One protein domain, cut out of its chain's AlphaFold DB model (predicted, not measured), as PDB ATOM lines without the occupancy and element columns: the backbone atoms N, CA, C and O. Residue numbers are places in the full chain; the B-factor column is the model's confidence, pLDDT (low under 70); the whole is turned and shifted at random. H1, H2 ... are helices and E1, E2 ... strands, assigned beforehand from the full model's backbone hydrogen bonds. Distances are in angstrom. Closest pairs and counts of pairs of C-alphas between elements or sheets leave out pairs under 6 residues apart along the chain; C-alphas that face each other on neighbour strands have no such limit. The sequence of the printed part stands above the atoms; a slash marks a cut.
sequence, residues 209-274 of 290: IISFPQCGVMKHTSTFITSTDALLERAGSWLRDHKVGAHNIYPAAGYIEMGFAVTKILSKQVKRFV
ATOM      1  N   ILE A 209     -13.234 -24.114 254.733       71.50
ATOM      2  CA  ILE A 209     -13.527 -25.207 255.667       71.50
ATOM      3  C   ILE A 209     -12.870 -26.476 255.139       71.50
ATOM      4  O   ILE A 209     -13.105 -26.856 253.990       71.50
ATOM      5  N   ILE A 210     -12.119 -27.164 255.996       69.31
ATOM      6  CA  ILE A 210     -11.605 -28.501 255.707       69.31
ATOM      7  C   ILE A 210     -12.499 -29.522 256.398       69.31
ATOM      8  O   ILE A 210     -12.778 -29.426 257.594       69.31
ATOM      9  N   SER A 211     -12.963 -30.502 255.625       59.28
ATOM     10  CA  SER A 211     -13.723 -31.631 256.158       59.28
ATOM     11  C   SER A 211     -12.755 -32.739 256.551       59.28
ATOM     12  O   SER A 211     -12.060 -33.278 255.695       59.28
ATOM     13  N   PHE A 212     -12.714 -33.083 257.838       58.19
ATOM     14  CA  PHE A 212     -12.002 -34.271 258.303       58.19
ATOM     15  C   PHE A 212     -12.918 -35.500 258.231       58.19
ATOM     16  O   PHE A 212     -14.118 -35.377 258.504       58.19
ATOM     17  N   PRO A 213     -12.384 -36.693 257.909       53.38
ATOM     18  CA  PRO A 213     -13.115 -37.932 258.134       53.38
ATOM     19  C   PRO A 213     -13.442 -38.042 259.628       53.38
ATOM     20  O   PRO A 213     -12.569 -37.879 260.481       53.38
ATOM     21  N   GLN A 214     -14.719 -38.259 259.950       52.28
ATOM     22  CA  GLN A 214     -15.193 -38.307 261.332       52.28
ATOM     23  C   GLN A 214     -14.586 -39.522 262.048       52.28
ATOM     24  O   GLN A 214     -15.057 -40.646 261.891       52.28
ATOM     25  N   CYS A 215     -13.539 -39.301 262.839       43.62
ATOM     26  CA  CYS A 215     -13.016 -40.294 263.772       43.62
ATOM     27  C   CYS A 215     -13.813 -40.220 265.083       43.62
ATOM     28  O   CYS A 215     -14.229 -39.136 265.495       43.62
ATOM     29  N   GLY A 216     -14.031 -41.357 265.754       49.59
ATOM     30  CA  GLY A 216     -14.934 -41.486 266.910       49.59
ATOM     31  C   GLY A 216     -14.679 -40.520 268.077       49.59
ATOM     32  O   GLY A 216     -15.600 -40.269 268.850       49.59
ATOM     33  N   VAL A 217     -13.474 -39.944 268.167       54.50
ATOM     34  CA  VAL A 217     -13.057 -38.972 269.196       54.50
ATOM     35  C   VAL A 217     -13.345 -37.513 268.795       54.50
ATOM     36  O   VAL A 217     -13.498 -36.656 269.657       54.50
ATOM     37  N   MET A 218     -13.479 -37.212 267.498       50.19
ATOM     38  CA  MET A 218     -13.713 -35.861 266.963       50.19
ATOM     39  C   MET A 218     -15.040 -35.800 266.203       50.19
ATOM     40  O   MET A 218     -15.096 -35.528 265.002       50.19
ATOM     41  N   LYS A 219     -16.140 -36.064 266.907       54.31
ATOM     42  CA  LYS A 219     -17.472 -35.750 266.382       54.31
ATOM     43  C   LYS A 219     -17.709 -34.245 266.537       54.31
ATOM     44  O   LYS A 219     -17.506 -33.698 267.613       54.31
ATOM     45  N   HIS A 220     -18.168 -33.596 265.467       60.97
ATOM     46  CA  HIS A 220     -18.561 -32.176 265.429       60.97
ATOM     47  C   HIS A 220     -17.437 -31.122 265.470       60.97
ATOM     48  O   HIS A 220     -17.716 -29.954 265.736       60.97
ATOM     49  N   THR A 221     -16.193 -31.472 265.133       66.19
ATOM     50  CA  THR A 221     -15.132 -30.467 264.940       66.19
ATOM     51  C   THR A 221     -15.163 -29.916 263.514       66.19
ATOM     52  O   THR A 221     -15.196 -30.676 262.549       66.19
ATOM     53  N   SER A 222     -15.149 -28.589 263.370       70.94
ATOM     54  CA  SER A 222     -14.980 -27.900 262.083       70.94
ATOM     55  C   SER A 222     -13.698 -27.080 262.120       70.94
ATOM     56  O   SER A 222     -13.544 -26.236 263.002       70.94
ATOM     57  N   THR A 223     -12.801 -27.311 261.165       74.88
ATOM     58  CA  THR A 223     -11.538 -26.572 261.063       74.88
ATOM     59  C   THR A 223     -11.576 -25.647 259.861       74.88
ATOM     60  O   THR A 223     -11.959 -26.043 258.757       74.88
ATOM     61  N   PHE A 224     -11.153 -24.412 260.093       77.19
ATOM     62  CA  PHE A 224     -11.039 -23.367 259.090       77.19
ATOM     63  C   PHE A 224      -9.558 -23.075 258.874       77.19
ATOM     64  O   PHE A 224      -8.821 -22.929 259.851       77.19
ATOM     65  N   ILE A 225      -9.118 -23.008 257.618       74.62
ATOM     66  CA  ILE A 225      -7.732 -22.683 257.277       74.62
ATOM     67  C   ILE A 225      -7.702 -21.459 256.365       74.62
ATOM     68  O   ILE A 225      -8.431 -21.357 255.378       74.62
ATOM     69  N   THR A 226      -6.806 -20.533 256.698       74.94
ATOM     70  CA  THR A 226      -6.412 -19.412 255.846       74.94
ATOM     71  C   THR A 226      -4.896 -19.276 255.876       74.94
ATOM     72  O   THR A 226      -4.282 -19.451 256.926       74.94
ATOM     73  N   SER A 227      -4.294 -18.942 254.738       78.38
ATOM     74  CA  SER A 227      -2.919 -18.445 254.702       78.38
ATOM     75  C   SER A 227      -2.894 -16.945 255.003       78.38
ATOM     76  O   SER A 227      -3.916 -16.262 254.872       78.38
ATOM     77  N   THR A 228      -1.728 -16.430 255.396       75.50
ATOM     78  CA  THR A 228      -1.513 -14.994 255.629       75.50
ATOM     79  C   THR A 228      -1.754 -14.179 254.360       75.50
ATOM     80  O   THR A 228      -2.419 -13.148 254.418       75.50
ATOM     81  N   ASP A 229      -1.298 -14.664 253.204       73.56
ATOM     82  CA  ASP A 229      -1.459 -13.959 251.927       73.56
ATOM     83  C   ASP A 229      -2.930 -13.863 251.515       73.56
ATOM     84  O   ASP A 229      -3.428 -12.770 251.248       73.56
ATOM     85  N   ALA A 230      -3.667 -14.977 251.588       73.25
ATOM     86  CA  ALA A 230      -5.097 -14.995 251.288       73.25
ATOM     87  C   ALA A 230      -5.916 -14.186 252.307       73.25
ATOM     88  O   ALA A 230      -6.992 -13.681 251.993       73.25
ATOM     89  N   LEU A 231      -5.452 -14.081 253.553       76.00
ATOM     90  CA  LEU A 231      -6.079 -13.239 254.566       76.00
ATOM     91  C   LEU A 231      -5.874 -11.754 254.247       76.00
ATOM     92  O   LEU A 231      -6.832 -10.993 254.319       76.00
ATOM     93  N   LEU A 232      -4.663 -11.353 253.862       76.88
ATOM     94  CA  LEU A 232      -4.345  -9.972 253.493       76.88
ATOM     95  C   LEU A 232      -5.051  -9.540 252.205       76.88
ATOM     96  O   LEU A 232      -5.526  -8.410 252.126       76.88
ATOM     97  N   GLU A 233      -5.165 -10.434 251.225       75.19
ATOM     98  CA  GLU A 233      -5.907 -10.182 249.989       75.19
ATOM     99  C   GLU A 233      -7.406  -9.972 250.261       75.19
ATOM    100  O   GLU A 233      -8.009  -9.036 249.741       75.19
ATOM    101  N   ARG A 234      -8.007 -10.800 251.129       73.69
ATOM    102  CA  ARG A 234      -9.451 -10.752 251.429       73.69
ATOM    103  C   ARG A 234      -9.842  -9.675 252.431       73.69
ATOM    104  O   ARG A 234     -10.928  -9.111 252.320       73.69
ATOM    105  N   ALA A 235      -9.010  -9.437 253.442       70.88
ATOM    106  CA  ALA A 235      -9.245  -8.389 254.425       70.88
ATOM    107  C   ALA A 235      -8.972  -7.010 253.808       70.88
ATOM    108  O   ALA A 235      -9.680  -6.062 254.118       70.88
ATOM    109  N   GLY A 236      -8.025  -6.887 252.880       69.25
ATOM    110  CA  GLY A 236      -7.636  -5.601 252.310       69.25
ATOM    111  C   GLY A 236      -6.647  -4.850 253.206       69.25
ATOM    112  O   GLY A 236      -5.997  -5.425 254.082       69.25
ATOM    113  N   SER A 237      -6.493  -3.546 252.967       76.88
ATOM    114  CA  SER A 237      -5.403  -2.752 253.554       76.88
ATOM    115  C   SER A 237      -5.485  -2.582 255.072       76.88
ATOM    116  O   SER A 237      -4.440  -2.501 255.707       76.88
ATOM    117  N   TRP A 238      -6.682  -2.609 255.670       82.06
ATOM    118  CA  TRP A 238      -6.864  -2.306 257.099       82.06
ATOM    119  C   TRP A 238      -6.140  -3.280 258.034       82.06
ATOM    120  O   TRP A 238      -5.738  -2.905 259.134       82.06
ATOM    121  N   LEU A 239      -5.919  -4.528 257.609       84.00
ATOM    122  CA  LEU A 239      -5.180  -5.490 258.426       84.00
ATOM    123  C   LEU A 239      -3.680  -5.157 258.486       84.00
ATOM    124  O   LEU A 239      -3.010  -5.486 259.462       84.00
ATOM    125  N   ARG A 240      -3.153  -4.471 257.461       84.94
ATOM    126  CA  ARG A 240      -1.764  -3.984 257.422       84.94
ATOM    127  C   ARG A 240      -1.550  -2.747 258.295       84.94
ATOM    128  O   ARG A 240      -0.403  -2.440 258.616       84.94
ATOM    129  N   ASP A 241      -2.630  -2.073 258.683       87.00
ATOM    130  CA  ASP A 241      -2.581  -0.868 259.513       87.00
ATOM    131  C   ASP A 241      -2.472  -1.199 261.010       87.00
ATOM    132  O   ASP A 241      -2.029  -0.363 261.798       87.00
ATOM    133  N   HIS A 242      -2.795  -2.434 261.418       89.12
ATOM    134  CA  HIS A 242      -2.620  -2.885 262.799       89.12
ATOM    135  C   HIS A 242      -1.152  -3.251 263.086       89.12
ATOM    136  O   HIS A 242      -0.732  -4.415 263.046       89.12
ATOM    137  N   LYS A 243      -0.356  -2.216 263.363       90.25
ATOM    138  CA  LYS A 243       1.069  -2.317 263.682       90.25
ATOM    139  C   LYS A 243       1.330  -2.159 265.171       90.25
ATOM    140  O   LYS A 243       0.806  -1.256 265.815       90.25
ATOM    141  N   VAL A 244       2.217  -2.998 265.692       90.44
ATOM    142  CA  VAL A 244       2.790  -2.857 267.033       90.44
ATOM    143  C   VAL A 244       4.300  -2.727 266.856       90.44
ATOM    144  O   VAL A 244       4.982  -3.679 266.473       90.44
ATOM    145  N   GLY A 245       4.814  -1.511 267.052       90.38
ATOM    146  CA  GLY A 245       6.185  -1.166 266.670       90.38
ATOM    147  C   GLY A 245       6.384  -1.256 265.153       90.38
ATOM    148  O   GLY A 245       5.621  -0.676 264.384       90.38
ATOM    149  N   ALA A 246       7.405  -1.999 264.719       89.19
ATOM    150  CA  ALA A 246       7.727  -2.188 263.302       89.19
ATOM    151  C   ALA A 246       6.992  -3.373 262.640       89.19
ATOM    152  O   ALA A 246       7.171  -3.611 261.446       89.19
ATOM    153  N   HIS A 247       6.184  -4.131 263.391       87.38
ATOM    154  CA  HIS A 247       5.591  -5.382 262.920       87.38
ATOM    155  C   HIS A 247       4.080  -5.271 262.725       87.38
ATOM    156  O   HIS A 247       3.372  -4.700 263.555       87.38
ATOM    157  N   ASN A 248       3.582  -5.892 261.655       86.56
ATOM    158  CA  ASN A 248       2.155  -6.134 261.472       86.56
ATOM    159  C   ASN A 248       1.776  -7.328 262.353       86.56
ATOM    160  O   ASN A 248       2.221  -8.448 262.096       86.56
ATOM    161  N   ILE A 249       0.980  -7.094 263.391       88.69
ATOM    162  CA  ILE A 249       0.489  -8.154 264.279       88.69
ATOM    163  C   ILE A 249      -0.997  -8.321 264.011       88.69
ATOM    164  O   ILE A 249      -1.717  -7.334 263.895       88.69
ATOM    165  N   TYR A 250      -1.481  -9.556 263.923       88.62
ATOM    166  CA  TYR A 250      -2.913  -9.781 263.768       88.62
ATOM    167  C   TYR A 250      -3.672  -9.252 265.003       88.62
ATOM    168  O   TYR A 250      -3.310  -9.600 266.130       88.62
ATOM    169  N   PRO A 251      -4.696  -8.393 264.837       89.62
ATOM    170  CA  PRO A 251      -5.391  -7.783 265.961       89.62
ATOM    171  C   PRO A 251      -6.114  -8.833 266.800       89.62
ATOM    172  O   PRO A 251      -6.789  -9.713 266.265       89.62
ATOM    173  N   ALA A 252      -6.070  -8.684 268.128       90.12
ATOM    174  CA  ALA A 252      -6.809  -9.555 269.044       90.12
ATOM    175  C   ALA A 252      -8.320  -9.567 268.734       90.12
ATOM    176  O   ALA A 252      -8.961 -10.618 268.749       90.12
ATOM    177  N   ALA A 253      -8.870  -8.410 268.350       90.44
ATOM    178  CA  ALA A 253     -10.252  -8.273 267.891       90.44
ATOM    179  C   ALA A 253     -10.560  -9.123 266.642       90.44
ATOM    180  O   ALA A 253     -11.683  -9.597 266.482       90.44
ATOM    181  N   GLY A 254      -9.563  -9.385 265.791       88.25
ATOM    182  CA  GLY A 254      -9.703 -10.268 264.636       88.25
ATOM    183  C   GLY A 254      -9.979 -11.719 265.033       88.25
ATOM    184  O   GLY A 254     -10.772 -12.385 264.371       88.25
ATOM    185  N   TYR A 255      -9.391 -12.215 266.130       89.06
ATOM    186  CA  TYR A 255      -9.700 -13.557 266.645       89.06
ATOM    187  C   TYR A 255     -11.120 -13.633 267.214       89.06
ATOM    188  O   TYR A 255     -11.814 -14.629 267.018       89.06
ATOM    189  N   ILE A 256     -11.569 -12.565 267.877       91.19
ATOM    190  CA  ILE A 256     -12.935 -12.463 268.404       91.19
ATOM    191  C   ILE A 256     -13.950 -12.486 267.253       91.19
ATOM    192  O   ILE A 256     -14.910 -13.256 267.298       91.19
ATOM    193  N   GLU A 257     -13.708 -11.719 266.185       89.31
ATOM    194  CA  GLU A 257     -14.563 -11.730 264.994       89.31
ATOM    195  C   GLU A 257     -14.570 -13.100 264.308       89.31
ATOM    196  O   GLU A 257     -15.627 -13.592 263.919       89.31
ATOM    197  N   MET A 258     -13.420 -13.775 264.213       87.75
ATOM    198  CA  MET A 258     -13.377 -15.159 263.727       87.75
ATOM    199  C   MET A 258     -14.276 -16.075 264.574       87.75
ATOM    200  O   MET A 258     -15.035 -16.864 264.012       87.75
ATOM    201  N   GLY A 259     -14.272 -15.932 265.902       87.69
ATOM    202  CA  GLY A 259     -15.179 -16.657 266.799       87.69
ATOM    203  C   GLY A 259     -16.664 -16.372 266.529       87.69
ATOM    204  O   GLY A 259     -17.471 -17.302 266.407       87.69
ATOM    205  N   PHE A 260     -17.043 -15.103 266.359       87.94
ATOM    206  CA  PHE A 260     -18.419 -14.722 266.009       87.94
ATOM    207  C   PHE A 260     -18.839 -15.235 264.630       87.94
ATOM    208  O   PHE A 260     -19.943 -15.757 264.451       87.94
ATOM    209  N   ALA A 261     -17.944 -15.158 263.652       85.00
ATOM    210  CA  ALA A 261     -18.189 -15.681 262.324       85.00
ATOM    211  C   ALA A 261     -18.412 -17.202 262.358       85.00
ATOM    212  O   ALA A 261     -19.381 -17.684 261.767       85.00
ATOM    213  N   VAL A 262     -17.605 -17.961 263.109       84.88
ATOM    214  CA  VAL A 262     -17.778 -19.417 263.269       84.88
ATOM    215  C   VAL A 262     -19.116 -19.746 263.930       84.88
ATOM    216  O   VAL A 262     -19.870 -20.568 263.406       84.88
ATOM    217  N   THR A 263     -19.470 -19.082 265.033       82.88
ATOM    218  CA  THR A 263     -20.749 -19.334 265.728       82.88
ATOM    219  C   THR A 263     -21.960 -19.036 264.838       82.88
ATOM    220  O   THR A 263     -22.932 -19.797 264.824       82.88
ATOM    221  N   LYS A 264     -21.899 -17.990 264.006       81.31
ATOM    222  CA  LYS A 264     -22.935 -17.664 263.011       81.31
ATOM    223  C   LYS A 264     -23.060 -18.722 261.909       81.31
ATOM    224  O   LYS A 264     -24.159 -18.950 261.399       81.31
ATOM    225  N   ILE A 265     -21.959 -19.364 261.526       77.06
ATOM    226  CA  ILE A 265     -21.945 -20.440 260.526       77.06
ATOM    227  C   ILE A 265     -22.521 -21.725 261.119       77.06
ATOM    228  O   ILE A 265     -23.449 -22.303 260.545       77.06
ATOM    229  N   LEU A 266     -22.031 -22.127 262.293       75.00
ATOM    230  CA  LEU A 266     -22.466 -23.343 262.976       75.00
ATOM    231  C   LEU A 266     -23.939 -23.260 263.394       75.00
ATOM    232  O   LEU A 266     -24.697 -24.193 263.146       75.00
ATOM    233  N   SER A 267     -24.405 -22.125 263.924       74.06
ATOM    234  CA  SER A 267     -25.821 -21.944 264.295       74.06
ATOM    235  C   SER A 267     -26.780 -22.059 263.102       74.06
ATOM    236  O   SER A 267     -27.873 -22.615 263.235       74.06
ATOM    237  N   LYS A 268     -26.377 -21.600 261.908       67.12
ATOM    238  CA  LYS A 268     -27.147 -21.793 260.665       67.12
ATOM    239  C   LYS A 268     -27.165 -23.252 260.209       67.12
ATOM    240  O   LYS A 268     -28.179 -23.695 259.674       67.12
ATOM    241  N   GLN A 269     -26.072 -23.990 260.400       63.72
ATOM    242  CA  GLN A 269     -26.013 -25.421 260.089       63.72
ATOM    243  C   GLN A 269     -26.866 -26.246 261.060       63.72
ATOM    244  O   GLN A 269     -27.624 -27.098 260.607       63.72
ATOM    245  N   VAL A 270     -26.834 -25.929 262.359       59.19
ATOM    246  CA  VAL A 270     -27.681 -26.568 263.381       59.19
ATOM    247  C   VAL A 270     -29.166 -26.325 263.102       59.19
ATOM    248  O   VAL A 270     -29.938 -27.278 263.104       59.19
ATOM    249  N   LYS A 271     -29.580 -25.090 262.774       56.03
ATOM    250  CA  LYS A 271     -30.980 -24.810 262.392       56.03
ATOM    251  C   LYS A 271     -31.435 -25.624 261.179       56.03
ATOM    252  O   LYS A 271     -32.515 -26.200 261.219       56.03
ATOM    253  N   ARG A 272     -30.600 -25.728 260.137       56.69
ATOM    254  CA  ARG A 272     -30.907 -26.551 258.952       56.69
ATOM    255  C   ARG A 272     -31.001 -28.039 259.274       56.69
ATOM    256  O   ARG A 272     -31.857 -28.711 258.715       56.69
ATOM    257  N   PHE A 273     -30.146 -28.538 260.164       54.00
ATOM    258  CA  PHE A 273     -30.187 -29.927 260.612       54.00
ATOM    259  C   PHE A 273     -31.481 -30.223 261.383       54.00
ATOM    260  O   PHE A 273     -32.184 -31.171 261.046       54.00
ATOM    261  N   VAL A 274     -31.858 -29.360 262.334       52.47
ATOM    262  CA  VAL A 274     -33.114 -29.486 263.096       52.47
ATOM    263  C   VAL A 274     -34.340 -29.422 262.177       52.47
ATOM    264  O   VAL A 274     -35.242 -30.243 262.316       52.47
TER     265      VAL A 274
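AT A GLANCE: This is residues 209 to 274 of the 290 residues of the protein "Erythronolide synthase, modules 3 and 4" of Folsomia candida (UniProt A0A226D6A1). The model is a loose, open frame: the long helix H3 makes one side, the loop of residues 209 to 222, strand E1 and short helix H1 make the other, and H2 with a small turn at residues 243 to 248 lies at one end. The 66 printed residues hold E1, H1, H2 and H3 in this order, mostly helix. The whole is loose, with a radius of gyration of the C-alphas of 15.6 A, and only just elongated, spanning 46 by 23 by 19 A.

HOW THE PARTS SIT: Residues 209 to 210 pair antiparallel with residues 223 to 224 of E1, residues 223 to 225. H1, residues 228 to 235, and H2, residues 238 to 241, are close but not clearly touching; their closest C-alphas, Leu 232 and Leu 239, are 6.7 A apart. H3, residues 252 to 274, is apart from E1, H1 and H2. In H1 and H3 every O i to N i+4 pair is within hydrogen-bond range; H2 is too short for one.

IN THESE COORDINATES: E1 begins at C-alpha 223 (-11.538, -26.572, 261.063). H3, 33.5 A long, ends at C-alpha 274 (-33.114, -29.486, 263.096).

THE WHOLE: The printed part has no cut and no long link. Residues 210 to 221, 236 and 268 to 274 have pLDDT under 70.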